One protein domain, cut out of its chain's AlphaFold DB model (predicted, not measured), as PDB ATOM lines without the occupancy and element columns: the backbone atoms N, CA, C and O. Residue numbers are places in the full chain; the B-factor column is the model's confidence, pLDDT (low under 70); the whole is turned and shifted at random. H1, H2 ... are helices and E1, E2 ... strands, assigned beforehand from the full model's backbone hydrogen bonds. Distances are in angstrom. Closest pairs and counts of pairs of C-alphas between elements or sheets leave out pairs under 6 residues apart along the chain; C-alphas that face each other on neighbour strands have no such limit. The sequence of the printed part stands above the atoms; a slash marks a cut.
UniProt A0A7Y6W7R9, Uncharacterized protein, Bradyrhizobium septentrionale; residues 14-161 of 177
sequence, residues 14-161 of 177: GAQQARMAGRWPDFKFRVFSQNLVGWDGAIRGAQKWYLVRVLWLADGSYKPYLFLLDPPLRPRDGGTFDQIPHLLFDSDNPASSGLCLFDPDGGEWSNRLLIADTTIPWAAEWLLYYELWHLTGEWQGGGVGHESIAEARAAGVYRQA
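Overview. This is residues 14 to 161 of the 177 residues of an uncharacterized protein of Bradyrhizobium septentrionale (UniProt A0A7Y6W7R9). A strongly twisted sheet of four strands, E1 to E4, has the long helix H2 packed slantwise over one face, with the short helix H1 near the E1 edge. Beyond the E4 edge lies much of a long looping stretch, residues 71 to 118, and the small helices H3 and H4 come last, near the sheet's E4 side. The printed part has 148 residues with four named helices and four named strands, in the order H1 E1 E2 E3 E4 H2 H3 H4; the sheet's order is E1 - E2 - E3 - E4, antiparallel throughout. The class is mixed, helices and strands, with under half of the residues in named elements. The whole is compact, with a radius of gyration of the C-alphas of 14.5 A and spans of 44 by 31 by 28 A.

Along the chain. H1, residues 14 to 23, begins at C-alpha 14 (73.427, 29.724, 179.052) and measures 14.2 A from first to last C-alpha. E1 is residues 28 to 31, 10.3 A; E2 is residues 36 to 44, 25.2 A; E3 is residues 49 to 57, 25.9 A; E4 is residues 65 to 70, 16.1 A. H2, residues 119 to 136, starts at C-alpha 119 (68.913, 28.220, 195.214) and is 25.2 A long. H3 is residues 150 to 154, 6.1 A, and H4 is residues 157 to 160, 5.6 A, ending at C-alpha 160 (62.510, 13.299, 188.041).

Arrangement. The strands form a meander, each the antiparallel neighbour of the one before, and E1 and E4 are edge strands. In the hairpin E1 and E2, N 28 and O 40 are 2.8 A apart; in the hairpin E2 and E3, N 39 and O 54 are 2.9 A apart; in the hairpin E3 and E4, N 53 and O 67 are 2.9 A apart, each within hydrogen-bond range. The sheet with H1 and H2 makes two layers, helices on one face of a sheet. H1 is on the sheet; its closest C-alphas to E1 are those of Gln 17 and Phe 29, 7.7 A. H2 is on the sheet at a height of 8.6 A, over E3, slantwise at 42 degrees on the local plane; its closest C-alphas to E2 are those of Ile 43 and Ala 124, 6.1 A. H1 and H2 are apart. H4 only grazes the sheet, with its residues 157 to 160. H3 is not on the sheet; it is close to but not clearly touching H4, the closest C-alphas being those of Ala 152 and Tyr 158, 7.0 A. In H1, H2 and H3 every O i to N i+4 pair is within hydrogen-bond range; H4 is too short for such a pair.

Size, cuts and confidence. The C-alphas of Gly 14 and Gly 78, the two farthest apart, are 44.8 A apart. The printed part has no cut. The links E4 to H2, 48 residues, and H2 to H3, 13 residues, are long; in the first, residues 87 to 88 pair antiparallel with residues 98 to 99. The mean pLDDT of the printed part is 90.0, and residues 103 to 107 and 143 to 148 are under 70.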
ATOM      1  N   GLY A  14      71.979  29.520 179.152       95.44
ATOM      2  CA  GLY A  14      73.427  29.724 179.052       95.44
ATOM      3  C   GLY A  14      74.002  30.541 180.215       95.44
ATOM      4  O   GLY A  14      75.080  30.226 180.709       95.44
ATOM      5  N   ALA A  15      73.269  31.546 180.713       95.38
ATOM      6  CA  ALA A  15      73.690  32.310 181.888       95.38
ATOM      7  C   ALA A  15      73.651  31.462 183.171       95.38
ATOM      8  O   ALA A  15      74.579  31.545 183.975       95.38
ATOM      9  N   GLN A  16      72.618  30.625 183.345       96.50
ATOM     10  CA  GLN A  16      72.545  29.686 184.471       96.50
ATOM     11  C   GLN A  16      73.693  28.672 184.417       96.50
ATOM     12  O   GLN A  16      74.396  28.493 185.407       96.50
ATOM     13  N   GLN A  17      73.942  28.065 183.253       97.31
ATOM     14  CA  GLN A  17      75.018  27.089 183.060       97.31
ATOM     15  C   GLN A  17      76.397  27.697 183.317       97.31
ATOM     16  O   GLN A  17      77.175  27.120 184.071       97.31
ATOM     17  N   ALA A  18      76.689  28.871 182.748       97.62
ATOM     18  CA  ALA A  18      77.965  29.548 182.959       97.62
ATOM     19  C   ALA A  18      78.193  29.881 184.441       97.62
ATOM     20  O   ALA A  18      79.295  29.697 184.958       97.62
ATOM     21  N   ARG A  19      77.147  30.332 185.151       97.62
ATOM     22  CA  ARG A  19      77.262  30.639 186.579       97.62
ATOM     23  C   ARG A  19      77.424  29.382 187.435       97.62
ATOM     24  O   ARG A  19      78.274  29.383 188.320       97.62
ATOM     25  N   MET A  20      76.652  28.328 187.159       98.06
ATOM     26  CA  MET A  20      76.783  27.034 187.835       98.06
ATOM     27  C   MET A  20      78.185  26.457 187.634       98.06
ATOM     28  O   MET A  20      78.839  26.140 188.616       98.06
ATOM     29  N   ALA A  21      78.700  26.427 186.402       97.25
ATOM     30  CA  ALA A  21      80.044  25.921 186.118       97.25
ATOM     31  C   ALA A  21      81.152  26.717 186.832       97.25
ATOM     32  O   ALA A  21      82.146  26.136 187.255       97.25
ATOM     33  N   GLY A  22      80.988  28.037 186.981       97.81
ATOM     34  CA  GLY A  22      81.979  28.886 187.644       97.81
ATOM     35  C   GLY A  22      81.961  28.833 189.176       97.81
ATOM     36  O   GLY A  22      82.993  29.076 189.791       97.81
ATOM     37  N   ARG A  23      80.808  28.558 189.802       97.88
ATOM     38  CA  ARG A  23      80.652  28.581 191.272       97.88
ATOM     39  C   ARG A  23      80.525  27.191 191.896       97.88
ATOM     40  O   ARG A  23      80.956  26.996 193.023       97.88
ATOM     41  N   TRP A  24      79.939  26.250 191.163       97.25
ATOM     42  CA  TRP A  24      79.630  24.890 191.600       97.25
ATOM     43  C   TRP A  24      80.064  23.882 190.519       97.25
ATOM     44  O   TRP A  24      79.218  23.215 189.926       97.25
ATOM     45  N   PRO A  25      81.372  23.774 190.209       95.94
ATOM     46  CA  PRO A  25      81.873  22.963 189.089       95.94
ATOM     47  C   PRO A  25      81.550  21.460 189.207       95.94
ATOM     48  O   PRO A  25      81.506  20.739 188.204       95.94
ATOM     49  N   ASP A  26      81.275  20.983 190.421       94.25
ATOM     50  CA  ASP A  26      80.910  19.590 190.674       94.25
ATOM     51  C   ASP A  26      79.436  19.281 190.398       94.25
ATOM     52  O   ASP A  26      79.088  18.113 190.222       94.25
ATOM     53  N   PHE A  27      78.588  20.303 190.249       97.69
ATOM     54  CA  PHE A  27      77.192  20.129 189.860       97.69
ATOM     55  C   PHE A  27      77.080  19.767 188.375       97.69
ATOM     56  O   PHE A  27      77.346  20.573 187.480       97.69
ATOM     57  N   LYS A  28      76.654  18.536 188.096       97.69
ATOM     58  CA  LYS A  28      76.553  17.983 186.744       97.69
ATOM     59  C   LYS A  28      75.235  18.379 186.104       97.69
ATOM     60  O   LYS A  28      74.167  18.006 186.578       97.69
ATOM     61  N   PHE A  29      75.326  19.121 185.004       97.56
ATOM     62  CA  PHE A  29      74.171  19.522 184.209       97.56
ATOM     63  C   PHE A  29      73.482  18.315 183.561       97.56
ATOM     64  O   PHE A  29      74.144  17.417 183.035       97.56
ATOM     65  N   ARG A  30      72.149  18.327 183.549       96.19
ATOM     66  CA  ARG A  30      71.293  17.305 182.945       96.19
ATOM     67  C   ARG A  30      70.137  17.939 182.180       96.19
ATOM     68  O   ARG A  30      69.636  19.004 182.536       96.19
ATOM     69  N   VAL A  31      69.686  17.235 181.148       95.19
ATOM     70  CA  VAL A  31      68.483  17.564 180.377       95.19
ATOM     71  C   VAL A  31      67.481  16.436 180.581       95.19
ATOM     72  O   VAL A  31      67.817  15.277 180.356       95.19
ATOM     73  N   PHE A  32      66.268  16.773 181.013       92.31
ATOM     74  CA  PHE A  32      65.196  15.808 181.283       92.31
ATOM     75  C   PHE A  32      64.089  15.868 180.227       92.31
ATOM     76  O   PHE A  32      63.439  14.867 179.938       92.31
ATOM     77  N   SER A  33      63.867  17.042 179.637       91.25
ATOM     78  CA  SER A  33      62.975  17.244 178.496       91.25
ATOM     79  C   SER A  33      63.393  18.491 177.715       91.25
ATOM     80  O   SER A  33      64.405  19.114 178.028       91.25
ATOM     81  N   GLN A  34      62.608  18.882 176.707       88.12
ATOM     82  CA  GLN A  34      62.863  20.091 175.920       88.12
ATOM     83  C   GLN A  34      62.956  21.361 176.783       88.12
ATOM     84  O   GLN A  34      63.796  22.215 176.513       88.12
ATOM     85  N   ASN A  35      62.126  21.458 177.829       90.25
ATOM     86  CA  ASN A  35      62.076  22.637 178.696       90.25
ATOM     87  C   ASN A  35      62.574  22.365 180.116       90.25
ATOM     88  O   ASN A  35      62.841  23.323 180.832       90.25
ATOM     89  N   LEU A  36      62.712  21.105 180.538       93.81
ATOM     90  CA  LEU A  36      63.165  20.769 181.885       93.81
ATOM     91  C   LEU A  36      64.641  20.379 181.877       93.81
ATOM     92  O   LEU A  36      65.034  19.361 181.303       93.81
ATOM     93  N   VAL A  37      65.442  21.174 182.575       96.06
ATOM     94  CA  VAL A  37      66.864  20.915 182.805       96.06
ATOM     95  C   VAL A  37      67.138  20.834 184.297       96.06
ATOM     96  O   VAL A  37      66.289  21.184 185.118       96.06
ATOM     97  N   GLY A  38      68.334  20.401 184.663       96.81
ATOM     98  CA  GLY A  38      68.727  20.406 186.056       96.81
ATOM     99  C   GLY A  38      70.204  20.199 186.292       96.81
ATOM    100  O   GLY A  38      70.997  20.094 185.357       96.81
ATOM    101  N   TRP A  39      70.553  20.147 187.568       98.25
ATOM    102  CA  TRP A  39      71.897  19.865 188.035       98.25
ATOM    103  C   TRP A  39      71.845  18.906 189.213       98.25
ATOM    104  O   TRP A  39      71.081  19.139 190.148       98.25
ATOM    105  N   ASP A  40      72.699  17.889 189.181       98.25
ATOM    106  CA  ASP A  40      72.934  17.013 190.326       98.25
ATOM    107  C   ASP A  40      74.279  17.367 190.952       98.25
ATOM    108  O   ASP A  40      75.272  17.485 190.235       98.25
ATOM    109  N   GLY A  41      74.337  17.523 192.268       97.50
ATOM    110  CA  GLY A  41      75.589  17.841 192.949       97.50
ATOM    111  C   GLY A  41      75.494  17.720 194.460       97.50
ATOM    112  O   GLY A  41      74.401  17.645 195.017       97.50
ATOM    113  N   ALA A  42      76.650  17.662 195.116       97.81
ATOM    114  CA  ALA A  42      76.722  17.538 196.563       97.81
ATOM    115  C   ALA A  42      76.668  18.916 197.240       97.81
ATOM    116  O   ALA A  42      77.379  19.841 196.847       97.81
ATOM    117  N   ILE A  43      75.855  19.037 198.287       96.94
ATOM    118  CA  ILE A  43      75.816  20.180 199.202       96.94
ATOM    119  C   ILE A  43      76.163  19.677 200.597       96.94
ATOM    120  O   ILE A  43      75.694  18.620 201.017       96.94
ATOM    121  N   ARG A  44      76.983  20.432 201.327       95.00
ATOM    122  CA  ARG A  44      77.268  20.141 202.730       95.00
ATOM    123  C   ARG A  44      76.230  20.830 203.613       95.00
ATOM    124  O   ARG A  44      76.049  22.040 203.493       95.00
ATOM    125  N   GLY A  45      75.574  20.061 204.479       93.12
ATOM    126  CA  GLY A  45      74.854  20.589 205.634       93.12
ATOM    127  C   GLY A  45      75.834  20.975 206.747       93.12
ATOM    128  O   GLY A  45      76.968  21.380 206.478       93.12
ATOM    129  N   ALA A  46      75.436  20.826 208.010       91.94
ATOM    130  CA  ALA A  46      76.336  21.111 209.128       91.94
ATOM    131  C   ALA A  46      77.397  20.007 209.296       91.94
ATOM    132  O   ALA A  46      78.586  20.290 209.456       91.94
ATOM    133  N   GLN A  47      76.984  18.742 209.226       94.19
ATOM    134  CA  GLN A  47      77.837  17.579 209.463       94.19
ATOM    135  C   GLN A  47      77.944  16.660 208.248       94.19
ATOM    136  O   GLN A  47      78.964  15.981 208.107       94.19
ATOM    137  N   LYS A  48      76.926  16.615 207.381       93.62
ATOM    138  CA  LYS A  48      76.831  15.609 206.314       93.62
ATOM    139  C   LYS A  48      76.826  16.229 204.925       93.62
ATOM    140  O   LYS A  48      76.496  17.397 204.735       93.62
ATOM    141  N   TRP A  49      77.200  15.415 203.945       97.25
ATOM    142  CA  TRP A  49      77.003  15.721 202.534       97.25
ATOM    143  C   TRP A  49      75.673  15.146 202.063       97.25
ATOM    144  O   TRP A  49      75.295  14.048 202.467       97.25
ATOM    145  N   TYR A  50      75.005  15.895 201.195       97.44
ATOM    146  CA  TYR A  50      73.764  15.514 200.544       97.44
ATOM    147  C   TYR A  50      73.938  15.662 199.043       97.44
ATOM    148  O   TYR A  50      74.237  16.753 198.557       97.44
ATOM    149  N   LEU A  51      73.729  14.586 198.299       98.31
ATOM    150  CA  LEU A  51      73.485  14.670 196.875       98.31
ATOM    151  C   LEU A  51      72.081  15.231 196.657       98.31
ATOM    152  O   LEU A  51      71.088  14.679 197.135       98.31
ATOM    153  N   VAL A  52      72.005  16.323 195.907       98.19
ATOM    154  CA  VAL A  52      70.750  16.991 195.579       98.19
ATOM    155  C   VAL A  52      70.548  17.055 194.077       98.19
ATOM    156  O   VAL A  52      71.511  17.052 193.306       98.19
ATOM    157  N   ARG A  53      69.288  17.188 193.668       98.12
ATOM    158  CA  ARG A  53      68.894  17.518 192.301       98.12
ATOM    159  C   ARG A  53      68.152  18.834 192.276       98.12
ATOM    160  O   ARG A  53      67.124  18.977 192.932       98.12
ATOM    161  N   VAL A  54      68.629  19.758 191.454       97.25
ATOM    162  CA  VAL A  54      67.921  20.996 191.131       97.25
ATOM    163  C   VAL A  54      67.285  20.853 189.764       97.25
ATOM    164  O   VAL A  54      67.978  20.533 188.806       97.25
ATOM    165  N   LEU A  55      65.993  21.125 189.660       96.19
ATOM    166  CA  LEU A  55      65.225  21.119 188.423       96.19
ATOM    167  C   LEU A  55      64.746  22.529 188.110       96.19
ATOM    168  O   LEU A  55      64.254  23.233 188.985       96.19
ATOM    169  N   TRP A  56      64.880  22.946 186.858       94.50
ATOM    170  CA  TRP A  56      64.492  24.279 186.418       94.50
ATOM    171  C   TRP A  56      63.885  24.233 185.018       94.50
ATOM    172  O   TRP A  56      64.420  23.585 184.114       94.50
ATOM    173  N   LEU A  57      62.770  24.943 184.838       91.75
ATOM    174  CA  LEU A  57      62.158  25.128 183.529       91.75
ATOM    175  C   LEU A  57      62.865  26.264 182.787       91.75
ATOM    176  O   LEU A  57      62.861  27.414 183.223       91.75
ATOM    177  N   ALA A  58      63.481  25.929 181.656       89.12
ATOM    178  CA  ALA A  58      64.369  26.811 180.904       89.12
ATOM    179  C   ALA A  58      63.662  28.010 180.246       89.12
ATOM    180  O   ALA A  58      64.324  28.966 179.837       89.12
ATOM    181  N   ASP A  59      62.331  27.978 180.166       86.31
ATOM    182  CA  ASP A  59      61.500  29.116 179.760       86.31
ATOM    183  C   ASP A  59      61.305  30.152 180.887       86.31
ATOM    184  O   ASP A  59      60.795  31.246 180.640       86.31
ATOM    185  N   GLY A  60      61.753  29.847 182.110       80.25
ATOM    186  CA  GLY A  60      61.681  30.737 183.265       80.25
ATOM    187  C   GLY A  60      60.264  30.947 183.803       80.25
ATOM    188  O   GLY A  60      60.045  31.936 184.509       80.25
ATOM    189  N   SER A  61      59.328  30.058 183.453       82.50
ATOM    190  CA  SER A  61      57.928  30.098 183.897       82.50
ATOM    191  C   SER A  61      57.754  29.737 185.372       82.50
ATOM    192  O   SER A  61      56.852  30.264 186.016       82.50
ATOM    193  N   TYR A  62      58.651  28.913 185.915       84.44
ATOM    194  CA  TYR A  62      58.635  28.497 187.314       84.44
ATOM    195  C   TYR A  62      59.995  28.671 187.985       84.44
ATOM    196  O   TYR A  62      61.053  28.800 187.350       84.44
ATOM    197  N   LYS A  63      59.942  28.646 189.312       87.69
ATOM    198  CA  LYS A  63      61.100  28.574 190.191       87.69
ATOM    199  C   LYS A  63      61.891  27.274 190.036       87.69
ATOM    200  O   LYS A  63      61.350  26.269 189.577       87.69
ATOM    201  N   PRO A  64      63.176  27.271 190.422       92.44
ATOM    202  CA  PRO A  64      63.920  26.038 190.607       92.44
ATOM    203  C   PRO A  64      63.312  25.207 191.742       92.44
ATOM    204  O   PRO A  64      63.012  25.743 192.808       92.44
ATOM    205  N   TYR A  65      63.188  23.905 191.518       93.75
ATOM    206  CA  TYR A  65      62.779  22.914 192.510       93.75
ATOM    207  C   TYR A  65      63.993  22.098 192.933       93.75
ATOM    208  O   TYR A  65      64.816  21.757 192.086       93.75
ATOM    209  N   LEU A  66      64.113  21.777 194.218       95.81
ATOM    210  CA  LEU A  66      65.252  21.030 194.739       95.81
ATOM    211  C   LEU A  66      64.793  19.800 195.514       95.81
ATOM    212  O   LEU A  66      63.858  19.888 196.301       95.81
ATOM    213  N   PHE A  67      65.476  18.680 195.300       97.19
ATOM    214  CA  PHE A  67      65.157  17.378 195.882       97.19
ATOM    215  C   PHE A  67      66.414  16.757 196.491       97.19
ATOM    216  O   PHE A  67      67.501  16.897 195.925       97.19
ATOM    217  N   LEU A  68      66.266  16.060 197.620       97.38
ATOM    218  CA  LEU A  68      67.343  15.248 198.190       97.38
ATOM    219  C   LEU A  68      67.357  13.882 197.511       97.38
ATOM    220  O   LEU A  68      66.342  13.189 197.492       97.38
ATOM    221  N   LEU A  69      68.508  13.511 196.956       96.06
ATOM    222  CA  LEU A  69      68.701  12.215 196.322       96.06
ATOM    223  C   LEU A  69      69.336  11.204 197.278       96.06
ATOM    224  O   LEU A  69      68.902  10.057 197.314       96.06
ATOM    225  N   ASP A  70      70.361  11.634 198.020       95.62
ATOM    226  CA  ASP A  70      71.100  10.807 198.975       95.62
ATOM    227  C   ASP A  70      71.776  11.678 200.059       95.62
ATOM    228  O   ASP A  70      72.435  12.655 199.708       95.62
ATOM    229  N   PRO A  71      71.642  11.363 201.358       95.31
ATOM    230  CA  PRO A  71      70.618  10.475 201.895       95.31
ATOM    231  C   PRO A  71      69.211  11.024 201.588       95.31
ATOM    232  O   PRO A  71      69.031  12.245 201.502       95.31
ATOM    233  N   PRO A  72      68.201  10.149 201.431       94.69
ATOM    234  CA  PRO A  72      66.834  10.588 201.181       94.69
ATOM    235  C   PRO A  72      66.271  11.374 202.368       94.69
ATOM    236  O   PRO A  72      66.725  11.242 203.512       94.69
ATOM    237  N   LEU A  73      65.224  12.160 202.101       95.06
ATOM    238  CA  LEU A  73      64.424  12.765 203.161       95.06
ATOM    239  C   LEU A  73      63.929  11.682 204.121       95.06
ATOM    240  O   LEU A  73      63.445  10.627 203.710       95.06
ATOM    241  N   ARG A  74      64.014  11.978 205.415       95.81
ATOM    242  CA  ARG A  74      63.430  11.148 206.468       95.81
ATOM    243  C   ARG A  74      62.794  12.006 207.561       95.81
ATOM    244  O   ARG A  74      63.361  13.055 207.903       95.81
ATOM    245  N   PRO A  75      61.660  11.572 208.135       96.31
ATOM    246  CA  PRO A  75      61.142  12.178 209.349       96.31
ATOM    247  C   PRO A  75      62.046  11.841 210.542       96.31
ATOM    248  O   PRO A  75      62.940  10.994 210.454       96.31
ATOM    249  N   ARG A  76      61.819  12.521 211.667       96.25
ATOM    250  CA  ARG A  76      62.386  12.120 212.962       96.25
ATOM    251  C   ARG A  76      61.842  10.749 213.370       96.25
ATOM    252  O   ARG A  76      60.785  10.333 212.899       96.25
ATOM    253  N   ASP A  77      62.546  10.065 214.265       94.50
ATOM    254  CA  ASP A  77      62.133   8.748 214.754       94.50
ATOM    255  C   ASP A  77      60.727   8.822 215.376       94.50
ATOM    256  O   ASP A  77      60.466   9.638 216.262       94.50
ATOM    257  N   GLY A  78      59.806   7.993 214.874       94.62
ATOM    258  CA  GLY A  78      58.392   8.002 215.271       94.62
ATOM    259  C   GLY A  78      57.539   9.126 214.664       94.62
ATOM    260  O   GLY A  78      56.353   9.204 214.972       94.62
ATOM    261  N   GLY A  79      58.116   9.981 213.817       94.69
ATOM    262  CA  GLY A  79      57.420  11.056 213.111       94.69
ATOM    263  C   GLY A  79      56.969  10.687 211.695       94.69
ATOM    264  O   GLY A  79      57.218   9.590 211.194       94.69
ATOM    265  N   THR A  80      56.330  11.644 211.029       95.44
ATOM    266  CA  THR A  80      55.811  11.536 209.658       95.44
ATOM    267  C   THR A  80      56.404  12.620 208.752       95.44
ATOM    268  O   THR A  80      56.932  13.627 209.221       95.44
ATOM    269  N   PHE A  81      56.391  12.406 207.434       94.25
ATOM    270  CA  PHE A  81      57.050  13.312 206.482       94.25
ATOM    271  C   PHE A  81      56.439  14.720 206.444       94.25
ATOM    272  O   PHE A  81      57.165  15.681 206.222       94.25
ATOM    273  N   ASP A  82      55.139  14.856 206.698       91.00
ATOM    274  CA  ASP A  82      54.440  16.145 206.791       91.00
ATOM    275  C   ASP A  82      54.890  16.988 207.994       91.00
ATOM    276  O   ASP A  82      54.647  18.190 208.030       91.00
ATOM    277  N   GLN A  83      55.592  16.385 208.959       92.00
ATOM    278  CA  GLN A  83      56.205  17.098 210.080       92.00
ATOM    279  C   GLN A  83      57.583  17.671 209.739       92.00
ATOM    280  O   GLN A  83      58.132  18.430 210.537       92.00
ATOM    281  N   ILE A  84      58.172  17.290 208.599       93.56
ATOM    282  CA  ILE A  84      59.428  17.882 208.141       93.56
ATOM    283  C   ILE A  84      59.115  19.318 207.697       93.56
ATOM    284  O   ILE A  84      58.315  19.509 206.775       93.56
ATOM    285  N   PRO A  85      59.724  20.338 208.322       90.75
ATOM    286  CA  PRO A  85      59.435  21.723 207.982       90.75
ATOM    287  C   PRO A  85      59.841  22.055 206.544       90.75
ATOM    288  O   PRO A  85      60.822  21.525 206.023       90.75
ATOM    289  N   HIS A  86      59.119  22.989 205.924       89.38
ATOM    290  CA  HIS A  86      59.486  23.576 204.631       89.38
ATOM    291  C   HIS A  86      59.682  22.556 203.505       89.38
ATOM    292  O   HIS A  86      60.654  22.618 202.749       89.38
ATOM    293  N   LEU A  87      58.719  21.647 203.357       89.94
ATOM    294  CA  LEU A  87      58.588  20.813 202.170       89.94
ATOM    295  C   LEU A  87      57.530  21.361 201.209       89.94
ATOM    296  O   LEU A  87      56.457  21.814 201.605       89.94
ATOM    297  N   LEU A  88      57.807  21.202 199.919       89.62
ATOM    298  CA  LEU A  88      56.787  21.028 198.895       89.62
ATOM    299  C   LEU A  88      56.238  19.613 199.091       89.62
ATOM    300  O   LEU A  88      56.745  18.637 198.531       89.62
ATOM    301  N   PHE A  89      55.287  19.487 200.014       90.31
ATOM    302  CA  PHE A  89      54.881  18.185 200.529       90.31
ATOM    303  C   PHE A  89      54.064  17.400 199.497       90.31
ATOM    304  O   PHE A  89      52.964  17.815 199.140       90.31
ATOM    305  N   ASP A  90      54.586  16.267 199.024       90.88
ATOM    306  CA  ASP A  90      53.909  15.381 198.080       90.88
ATOM    307  C   ASP A  90      53.373  14.176 198.847       90.88
ATOM    308  O   ASP A  90      54.107  13.234 199.133       90.88
ATOM    309  N   SER A  91      52.084  14.199 199.185       89.81
ATOM    310  CA  SER A  91      51.446  13.113 199.938       89.81
ATOM    311  C   SER A  91      51.494  11.766 199.218       89.81
ATOM    312  O   SER A  91      51.423  10.731 199.876       89.81
ATOM    313  N   ASP A  92      51.609  11.773 197.885       90.31
ATOM    314  CA  ASP A  92      51.647  10.547 197.086       90.31
ATOM    315  C   ASP A  92      53.047   9.916 197.100       90.31
ATOM    316  O   ASP A  92      53.171   8.696 197.031       90.31
ATOM    317  N   ASN A  93      54.104  10.732 197.234       91.00
ATOM    318  CA  ASN A  93      55.498  10.284 197.331       91.00
ATOM    319  C   ASN A  93      56.295  11.118 198.357       91.00
ATOM    320  O   ASN A  93      57.199  11.864 197.972       91.00
ATOM    321  N   PRO A  94      56.033  10.977 199.670       92.12
ATOM    322  CA  PRO A  94      56.573  11.891 200.684       92.12
ATOM    323  C   PRO A  94      58.104  11.942 200.759       92.12
ATOM    324  O   PRO A  94      58.693  12.985 201.036       92.12
ATOM    325  N   ALA A  95      58.773  10.826 200.459       91.69
ATOM    326  CA  ALA A  95      60.234  10.755 200.414       91.69
ATOM    327  C   ALA A  95      60.854  11.516 199.226       91.69
ATOM    328  O   ALA A  95      62.051  11.788 199.232       91.69
ATOM    329  N   SER A  96      60.050  11.851 198.211       91.50
ATOM    330  CA  SER A  96      60.446  12.627 197.024       91.50
ATOM    331  C   SER A  96      59.953  14.075 197.078       91.50
ATOM    332  O   SER A  96      59.954  14.764 196.057       91.50
ATOM    333  N   SER A  97      59.508  14.545 198.245       93.75
ATOM    334  CA  SER A  97      59.121  15.938 198.434       93.75
ATOM    335  C   SER A  97      60.243  16.904 198.071       93.75
ATOM    336  O   SER A  97      61.414  16.688 198.388       93.75
ATOM    337  N   GLY A  98      59.867  17.994 197.404       93.75
ATOM    338  CA  GLY A  98      60.789  19.088 197.125       93.75
ATOM    339  C   GLY A  98      61.036  19.924 198.375       93.75
ATOM    340  O   GLY A  98      60.197  19.973 199.271       93.75
ATOM    341  N   LEU A  99      62.163  20.625 198.428       93.19
ATOM    342  CA  LEU A  99      62.427  21.604 199.479       93.19
ATOM    343  C   LEU A  99      61.764  22.940 199.132       93.19
ATOM    344  O   LEU A  99      61.869  23.422 198.000       93.19
ATOM    345  N   CYS A 100      61.116  23.558 200.115       89.50
ATOM    346  CA  CYS A 100      60.677  24.945 200.043       89.50
ATOM    347  C   CYS A 100      61.838  25.838 200.511       89.50
ATOM    348  O   CYS A 100      62.185  25.841 201.687       89.50
ATOM    349  N   LEU A 101      62.484  26.541 199.573       88.94
ATOM    350  CA  LEU A 101      63.751  27.256 199.817       88.94
ATOM    351  C   LEU A 101      63.618  28.774 199.969       88.94
ATOM    352  O   LEU A 101      64.624  29.445 200.167       88.94
ATOM    353  N   PHE A 102      62.427  29.327 199.788       78.19
ATOM    354  CA  PHE A 102      62.197  30.766 199.845       78.19
ATOM    355  C   PHE A 102      60.735  31.051 200.157       78.19
ATOM    356  O   PHE A 102      59.875  30.209 199.886       78.19
ATOM    357  N   ASP A 103      60.464  32.242 200.681       69.44
ATOM    358  CA  ASP A 103      59.111  32.709 200.960       69.44
ATOM    359  C   ASP A 103      58.383  33.064 199.641       69.44
ATOM    360  O   ASP A 103      58.801  33.999 198.937       69.44
ATOM    361  N   PRO A 104      57.319  32.329 199.257       61.06
ATOM    362  CA  PRO A 104      56.549  32.639 198.055       61.06
ATOM    363  C   PRO A 104      55.825  33.993 198.148       61.06
ATOM    364  O   PRO A 104      55.678  34.661 197.123       61.06
ATOM    365  N   ASP A 105      55.447  34.435 199.350       61.50
ATOM    366  CA  ASP A 105      54.774  35.717 199.590       61.50
ATOM    367  C   ASP A 105      55.780  36.869 199.769       61.50
ATOM    368  O   ASP A 105      55.478  38.031 199.482       61.50
ATOM    369  N   GLY A 106      57.012  36.550 200.179       62.97
ATOM    370  CA  GLY A 106      58.102  37.505 200.410       62.97
ATOM    371  C   GLY A 106      58.757  38.070 199.143       62.97
ATOM    372  O   GLY A 106      59.563  39.000 199.223       62.97
ATOM    373  N   GLY A 107      58.436  37.537 197.957       67.62
ATOM    374  CA  GLY A 107      59.006  38.001 196.685       67.62
ATOM    375  C   GLY A 107      60.518  37.771 196.560       67.62
ATOM    376  O   GLY A 107      61.183  38.410 195.741       67.62
ATOM    377  N   GLU A 108      61.068  36.857 197.363       74.19
ATOM    378  CA  GLU A 108      62.502  36.554 197.425       74.19
ATOM    379  C   GLU A 108      63.017  35.931 196.126       74.19
ATOM    380  O   GLU A 108      64.209  36.002 195.819       74.19
ATOM    381  N   TRP A 109      62.114  35.354 195.329       82.12
ATOM    382  CA  TRP A 109      62.435  34.748 194.052       82.12
ATOM    383  C   TRP A 109      61.953  35.561 192.847       82.12
ATOM    384  O   TRP A 109      60.845  36.089 192.792       82.12
ATOM    385  N   SER A 110      62.782  35.579 191.803       83.25
ATOM    386  CA  SER A 110      62.348  35.888 190.441       83.25
ATOM    387  C   SER A 110      63.200  35.119 189.434       83.25
ATOM    388  O   SER A 110      64.354  34.779 189.706       83.25
ATOM    389  N   ASN A 111      62.700  34.952 188.209       82.75
ATOM    390  CA  ASN A 111      63.449  34.349 187.095       82.75
ATOM    391  C   ASN A 111      64.694  35.154 186.645       82.75
ATOM    392  O   ASN A 111      65.353  34.817 185.659       82.75
ATOM    393  N   ARG A 112      65.028  36.232 187.360       87.00
ATOM    394  CA  ARG A 112      66.235  37.048 187.181       87.00
ATOM    395  C   ARG A 112      67.391  36.602 188.080       87.00
ATOM    396  O   ARG A 112      68.523  37.052 187.866       87.00
ATOM    397  N   LEU A 113      67.115  35.745 189.061       90.31
ATOM    398  CA  LEU A 113      68.104  35.186 189.975       90.31
ATOM    399  C   LEU A 113      68.858  34.021 189.329       90.31
ATOM    400  O   LEU A 113      68.349  33.323 188.448       90.31
ATOM    401  N   LEU A 114      70.105  33.845 189.753       94.75
ATOM    402  CA  LEU A 114      70.958  32.750 189.311       94.75
ATOM    403  C   LEU A 114      70.874  31.621 190.334       94.75
ATOM    404  O   LEU A 114      71.136  31.852 191.509       94.75
ATOM    405  N   ILE A 115      70.576  30.405 189.876       95.75
ATOM    406  CA  ILE A 115      70.439  29.203 190.722       95.75
ATOM    407  C   ILE A 115      71.677  29.019 191.605       95.75
ATOM    408  O   ILE A 115      71.573  28.769 192.804       95.75
ATOM    409  N   ALA A 116      72.851  29.223 191.009       97.19
ATOM    410  CA  ALA A 116      74.141  29.139 191.678       97.19
ATOM    411  C   ALA A 116      74.291  30.115 192.858       97.19
ATOM    412  O   ALA A 116      75.000  29.810 193.813       97.19
ATOM    413  N   ASP A 117      73.679  31.295 192.776       95.12
ATOM    414  CA  ASP A 117      73.857  32.365 193.760       95.12
ATOM    415  C   ASP A 117      72.731  32.411 194.798       95.12
ATOM    416  O   ASP A 117      72.897  33.075 195.816       95.12
ATOM    417  N   THR A 118      71.609  31.724 194.558       92.62
ATOM    418  CA  THR A 118      70.441  31.749 195.450       92.62
ATOM    419  C   THR A 118      69.999  30.351 195.863       92.62
ATOM    420  O   THR A 118      70.198  29.967 197.008       92.62
ATOM    421  N   THR A 119      69.480  29.548 194.931       94.00
ATOM    422  CA  THR A 119      68.913  28.220 195.214       94.00
ATOM    423  C   THR A 119      69.910  27.284 195.891       94.00
ATOM    424  O   THR A 119      69.543  26.630 196.859       94.00
ATOM    425  N   ILE A 120      71.162  27.219 195.420       96.56
ATOM    426  CA  ILE A 120      72.169  26.337 196.036       96.56
ATOM    427  C   ILE A 120      72.540  26.809 197.459       96.56
ATOM    428  O   ILE A 120      72.476  25.988 198.372       96.56
ATOM    429  N   PRO A 121      72.866  28.097 197.703       95.06
ATOM    430  CA  PRO A 121      73.051  28.606 199.065       95.06
ATOM    431  C   PRO A 121      71.853  28.394 200.002       95.06
ATOM    432  O   PRO A 121      72.053  27.929 201.121       95.06
ATOM    433  N   TRP A 122      70.623  28.666 199.555       94.31
ATOM    434  CA  TRP A 122      69.420  28.445 200.367       94.31
ATOM    435  C   TRP A 122      69.203  26.972 200.698       94.31
ATOM    436  O   TRP A 122      68.757  26.636 201.788       94.31
ATOM    437  N   ALA A 123      69.567  26.069 199.789       95.81
ATOM    438  CA  ALA A 123      69.513  24.640 200.059       95.81
ATOM    439  C   ALA A 123      70.530  24.204 201.116       95.81
ATOM    440  O   ALA A 123      70.208  23.376 201.962       95.81
ATOM    441  N   ALA A 124      71.738  24.777 201.104       96.00
ATOM    442  CA  ALA A 124      72.729  24.533 202.151       96.00
ATOM    443  C   ALA A 124      72.228  25.010 203.523       96.00
ATOM    444  O   ALA A 124      72.373  24.303 204.517       96.00
ATOM    445  N   GLU A 125      71.590  26.180 203.565       94.81
ATOM    446  CA  GLU A 125      70.965  26.709 204.776       94.81
ATOM    447  C   GLU A 125      69.805  25.821 205.259       94.81
ATOM    448  O   GLU A 125      69.764  25.443 206.431       94.81
ATOM    449  N   TRP A 126      68.916  25.395 204.357       95.25
ATOM    450  CA  TRP A 126      67.843  24.453 204.683       95.25
ATOM    451  C   TRP A 126      68.402  23.147 205.263       95.25
ATOM    452  O   TRP A 126      67.907  22.670 206.280       95.25
ATOM    453  N   LEU A 127      69.463  22.588 204.666       97.19
ATOM    454  CA  LEU A 127      70.118  21.362 205.143       97.19
ATOM    455  C   LEU A 127      70.744  21.538 206.532       97.19
ATOM    456  O   LEU A 127      70.655  20.631 207.360       97.19
ATOM    457  N   LEU A 128      71.332  22.702 206.815       96.12
ATOM    458  CA  LEU A 128      71.825  23.040 208.150       96.12
ATOM    459  C   LEU A 128      70.685  23.015 209.176       96.12
ATOM    460  O   LEU A 128      70.812  22.366 210.216       96.12
ATOM    461  N   TYR A 129      69.556  23.667 208.884       95.50
ATOM    462  CA  TYR A 129      68.407  23.674 209.793       95.50
ATOM    463  C   TYR A 129      67.705  22.323 209.881       95.50
ATOM    464  O   TYR A 129      67.203  21.979 210.944       95.50
ATOM    465  N   TYR A 130      67.717  21.525 208.816       96.38
ATOM    466  CA  TYR A 130      67.211  20.157 208.823       96.38
ATOM    467  C   TYR A 130      68.020  19.257 209.760       96.38
ATOM    468  O   TYR A 130      67.446  18.509 210.553       96.38
ATOM    469  N   GLU A 131      69.351  19.352 209.724       97.31
ATOM    470  CA  GLU A 131      70.213  18.633 210.662       97.31
ATOM    471  C   GLU A 131      70.002  19.101 212.110       97.31
ATOM    472  O   GLU A 131      69.861  18.268 213.009       97.31
ATOM    473  N   LEU A 132      69.920  20.418 212.340       96.06
ATOM    474  CA  LEU A 132      69.614  20.969 213.664       96.06
ATOM    475  C   LEU A 132      68.236  20.530 214.155       96.06
ATOM    476  O   LEU A 132      68.111  20.120 215.302       96.06
ATOM    477  N   TRP A 133      67.222  20.534 213.293       96.25
ATOM    478  CA  TRP A 133      65.879  20.074 213.623       96.25
ATOM    479  C   TRP A 133      65.862  18.596 214.000       96.25
ATOM    480  O   TRP A 133      65.166  18.228 214.941       96.25
ATOM    481  N   HIS A 134      66.644  17.737 213.339       96.62
ATOM    482  CA  HIS A 134      66.826  16.341 213.769       96.62
ATOM    483  C   HIS A 134      67.488  16.234 215.145       96.62
ATOM    484  O   HIS A 134      67.139  15.348 215.923       96.62
ATOM    485  N   LEU A 135      68.402  17.146 215.474       95.69
ATOM    486  CA  LEU A 135      69.096  17.164 216.759       95.69
ATOM    487  C   LEU A 135      68.223  17.699 217.906       95.69
ATOM    488  O   LEU A 135      68.155  17.082 218.965       95.69
ATOM    489  N   THR A 136      67.549  18.832 217.709       95.81
ATOM    490  CA  THR A 136      66.884  19.595 218.780       95.81
ATOM    491  C   THR A 136      65.377  19.367 218.834       95.81
ATOM    492  O   THR A 136      64.784  19.434 219.903       95.81
ATOM    493  N   GLY A 137      64.752  19.068 217.693       94.38
ATOM    494  CA  GLY A 137      63.293  19.004 217.541       94.38
ATOM    495  C   GLY A 137      62.653  20.343 217.199       94.38
ATOM    496  O   GLY A 137      61.458  20.386 216.926       94.38
ATOM    497  N   GLU A 138      63.443  21.413 217.154       92.25
ATOM    498  CA  GLU A 138      62.984  22.768 216.878       92.25
ATOM    499  C   GLU A 138      63.525  23.234 215.527       92.25
ATOM    500  O   GLU A 138      64.722  23.139 215.252       92.25
ATOM    501  N   TRP A 139      62.638  23.743 214.671       91.88
ATOM    502  CA  TRP A 139      63.050  24.379 213.425       91.88
ATOM    503  C   TRP A 139      63.579  25.781 213.714       91.88
ATOM    504  O   TRP A 139      62.874  26.600 214.299       91.88
ATOM    505  N   GLN A 140      64.814  26.053 213.298       89.19
ATOM    506  CA  GLN A 140      65.473  27.348 213.505       89.19
ATOM    507  C   GLN A 140      65.640  28.148 212.208       89.19
ATOM    508  O   GLN A 140      66.232  29.225 212.227       89.19
ATOM    509  N   GLY A 141      65.135  27.628 211.086       83.50
ATOM    510  CA  GLY A 141      65.218  28.305 209.800       83.50
ATOM    511  C   GLY A 141      64.192  29.419 209.641       83.50
ATOM    512  O   GLY A 141      63.100  29.367 210.208       83.50
ATOM    513  N   GLY A 142      64.555  30.425 208.844       73.06
ATOM    514  CA  GLY A 142      63.622  31.442 208.364       73.06
ATOM    515  C   GLY A 142      62.677  30.913 207.276       73.06
ATOM    516  O   GLY A 142      62.829  29.792 206.794       73.06
ATOM    517  N   GLY A 143      61.718  31.753 206.876       63.81
ATOM    518  CA  GLY A 143      60.690  31.445 205.876       63.81
ATOM    519  C   GLY A 143      59.339  31.163 206.531       63.81
ATOM    520  O   GLY A 143      59.249  30.421 207.505       63.81
ATOM    521  N   VAL A 144      58.271  31.773 206.025       45.81
ATOM    522  CA  VAL A 144      56.909  31.597 206.544       45.81
ATOM    523  C   VAL A 144      56.056  31.112 205.381       45.81
ATOM    524  O   VAL A 144      55.741  31.884 204.493       45.81
ATOM    525  N   GLY A 145      55.711  29.823 205.340       52.84
ATOM    526  CA  GLY A 145      54.751  29.343 204.345       52.84
ATOM    527  C   GLY A 145      54.889  27.879 203.959       52.84
ATOM    528  O   GLY A 145      55.983  27.361 203.738       52.84
ATOM    529  N   HIS A 146      53.736  27.228 203.835       54.44
ATOM    530  CA  HIS A 146      53.595  26.020 203.033       54.44
ATOM    531  C   HIS A 146      53.340  26.463 201.597       54.44
ATOM    532  O   HIS A 146      52.544  27.374 201.371       54.44
ATOM    533  N   GLU A 147      53.967  25.812 200.627       64.69
ATOM    534  CA  GLU A 147      53.732  26.123 199.223       64.69
ATOM    535  C   GLU A 147      52.993  24.984 198.522       64.69
ATOM    536  O   GLU A 147      53.183  23.801 198.816       64.69
ATOM    537  N   SER A 148      52.119  25.354 197.585       66.44
ATOM    538  CA  SER A 148      51.345  24.403 196.798       66.44
ATOM    539  C   SER A 148      52.239  23.578 195.875       66.44
ATOM    540  O   SER A 148      52.989  24.102 195.054       66.44
ATOM    541  N   ILE A 149      52.065  22.260 195.911       78.38
ATOM    542  CA  ILE A 149      52.710  21.341 194.966       78.38
ATOM    543  C   ILE A 149      52.077  21.350 193.568       78.38
ATOM    544  O   ILE A 149      52.597  20.692 192.666       78.38
ATOM    545  N   ALA A 150      50.950  22.044 193.362       79.94
ATOM    546  CA  ALA A 150      50.241  22.043 192.080       79.94
ATOM    547  C   ALA A 150      51.124  22.571 190.941       79.94
ATOM    548  O   ALA A 150      51.127  22.002 189.851       79.94
ATOM    549  N   GLU A 151      51.928  23.599 191.217       81.69
ATOM    550  CA  GLU A 151      52.891  24.150 190.264       81.69
ATOM    551  C   GLU A 151      53.990  23.145 189.919       81.69
ATOM    552  O   GLU A 151      54.254  22.891 188.746       81.69
ATOM    553  N   ALA A 152      54.568  22.491 190.930       80.50
ATOM    554  CA  ALA A 152      55.578  21.453 190.737       80.50
ATOM    555  C   ALA A 152      55.027  20.261 189.926       80.50
ATOM    556  O   ALA A 152      55.697  19.721 189.038       80.50
ATOM    557  N   ARG A 153      53.774  19.865 190.176       84.88
ATOM    558  CA  ARG A 153      53.092  18.820 189.401       84.88
ATOM    559  C   ARG A 153      52.821  19.263 187.963       84.88
ATOM    560  O   ARG A 153      53.103  18.492 187.049       84.88
ATOM    561  N   ALA A 154      52.362  20.496 187.748       82.62
ATOM    562  CA  ALA A 154      52.160  21.065 186.414       82.62
ATOM    563  C   ALA A 154      53.477  21.163 185.621       82.62
ATOM    564  O   ALA A 154      53.511  20.840 184.434       82.62
ATOM    565  N   ALA A 155      54.577  21.509 186.292       82.44
ATOM    566  CA  ALA A 155      55.930  21.509 185.740       82.44
ATOM    567  C   ALA A 155      56.488  20.092 185.480       82.44
ATOM    568  O   ALA A 155      57.522  19.929 184.832       82.44
ATOM    569  N   GLY A 156      55.818  19.049 185.983       86.12
ATOM    570  CA  GLY A 156      56.198  17.652 185.800       86.12
ATOM    571  C   GLY A 156      57.490  17.246 186.514       86.12
ATOM    572  O   GLY A 156      58.066  16.219 186.139       86.12
ATOM    573  N   VAL A 157      57.946  18.018 187.510       86.94
ATOM    574  CA  VAL A 157      59.263  17.828 188.147       86.94
ATOM    575  C   VAL A 157      59.333  16.589 189.035       86.94
ATOM    576  O   VAL A 157      60.370  15.931 189.068       86.94
ATOM    577  N   TYR A 158      58.220  16.188 189.658       88.38
ATOM    578  CA  TYR A 158      58.179  15.011 190.536       88.38
ATOM    579  C   TYR A 158      58.504  13.691 189.824       88.38
ATOM    580  O   TYR A 158      59.011  12.767 190.448       88.38
ATOM    581  N   ARG A 159      58.332  13.610 188.496       85.56
ATOM    582  CA  ARG A 159      58.770  12.435 187.712       85.56
ATOM    583  C   ARG A 159      60.289  12.248 187.687       85.56
ATOM    584  O   ARG A 159      60.754  11.198 187.265       85.56
ATOM    585  N   GLN A 160      61.047  13.274 188.063       87.69
ATOM    586  CA  GLN A 160      62.510  13.299 188.041       87.69
ATOM    587  C   GLN A 160      63.105  13.470 189.451       87.69
ATOM    588  O   GLN A 160      64.314  13.660 189.579       87.69
ATOM    589  N   ALA A 161      62.265  13.428 190.492       83.25
ATOM    590  CA  ALA A 161      62.595  13.763 191.879       83.25
ATOM    591  C   ALA A 161      62.950  12.556 192.764       83.25
ATOM    592  O   ALA A 161      63.197  12.727 193.954       83.25
TER     593      ALA A 161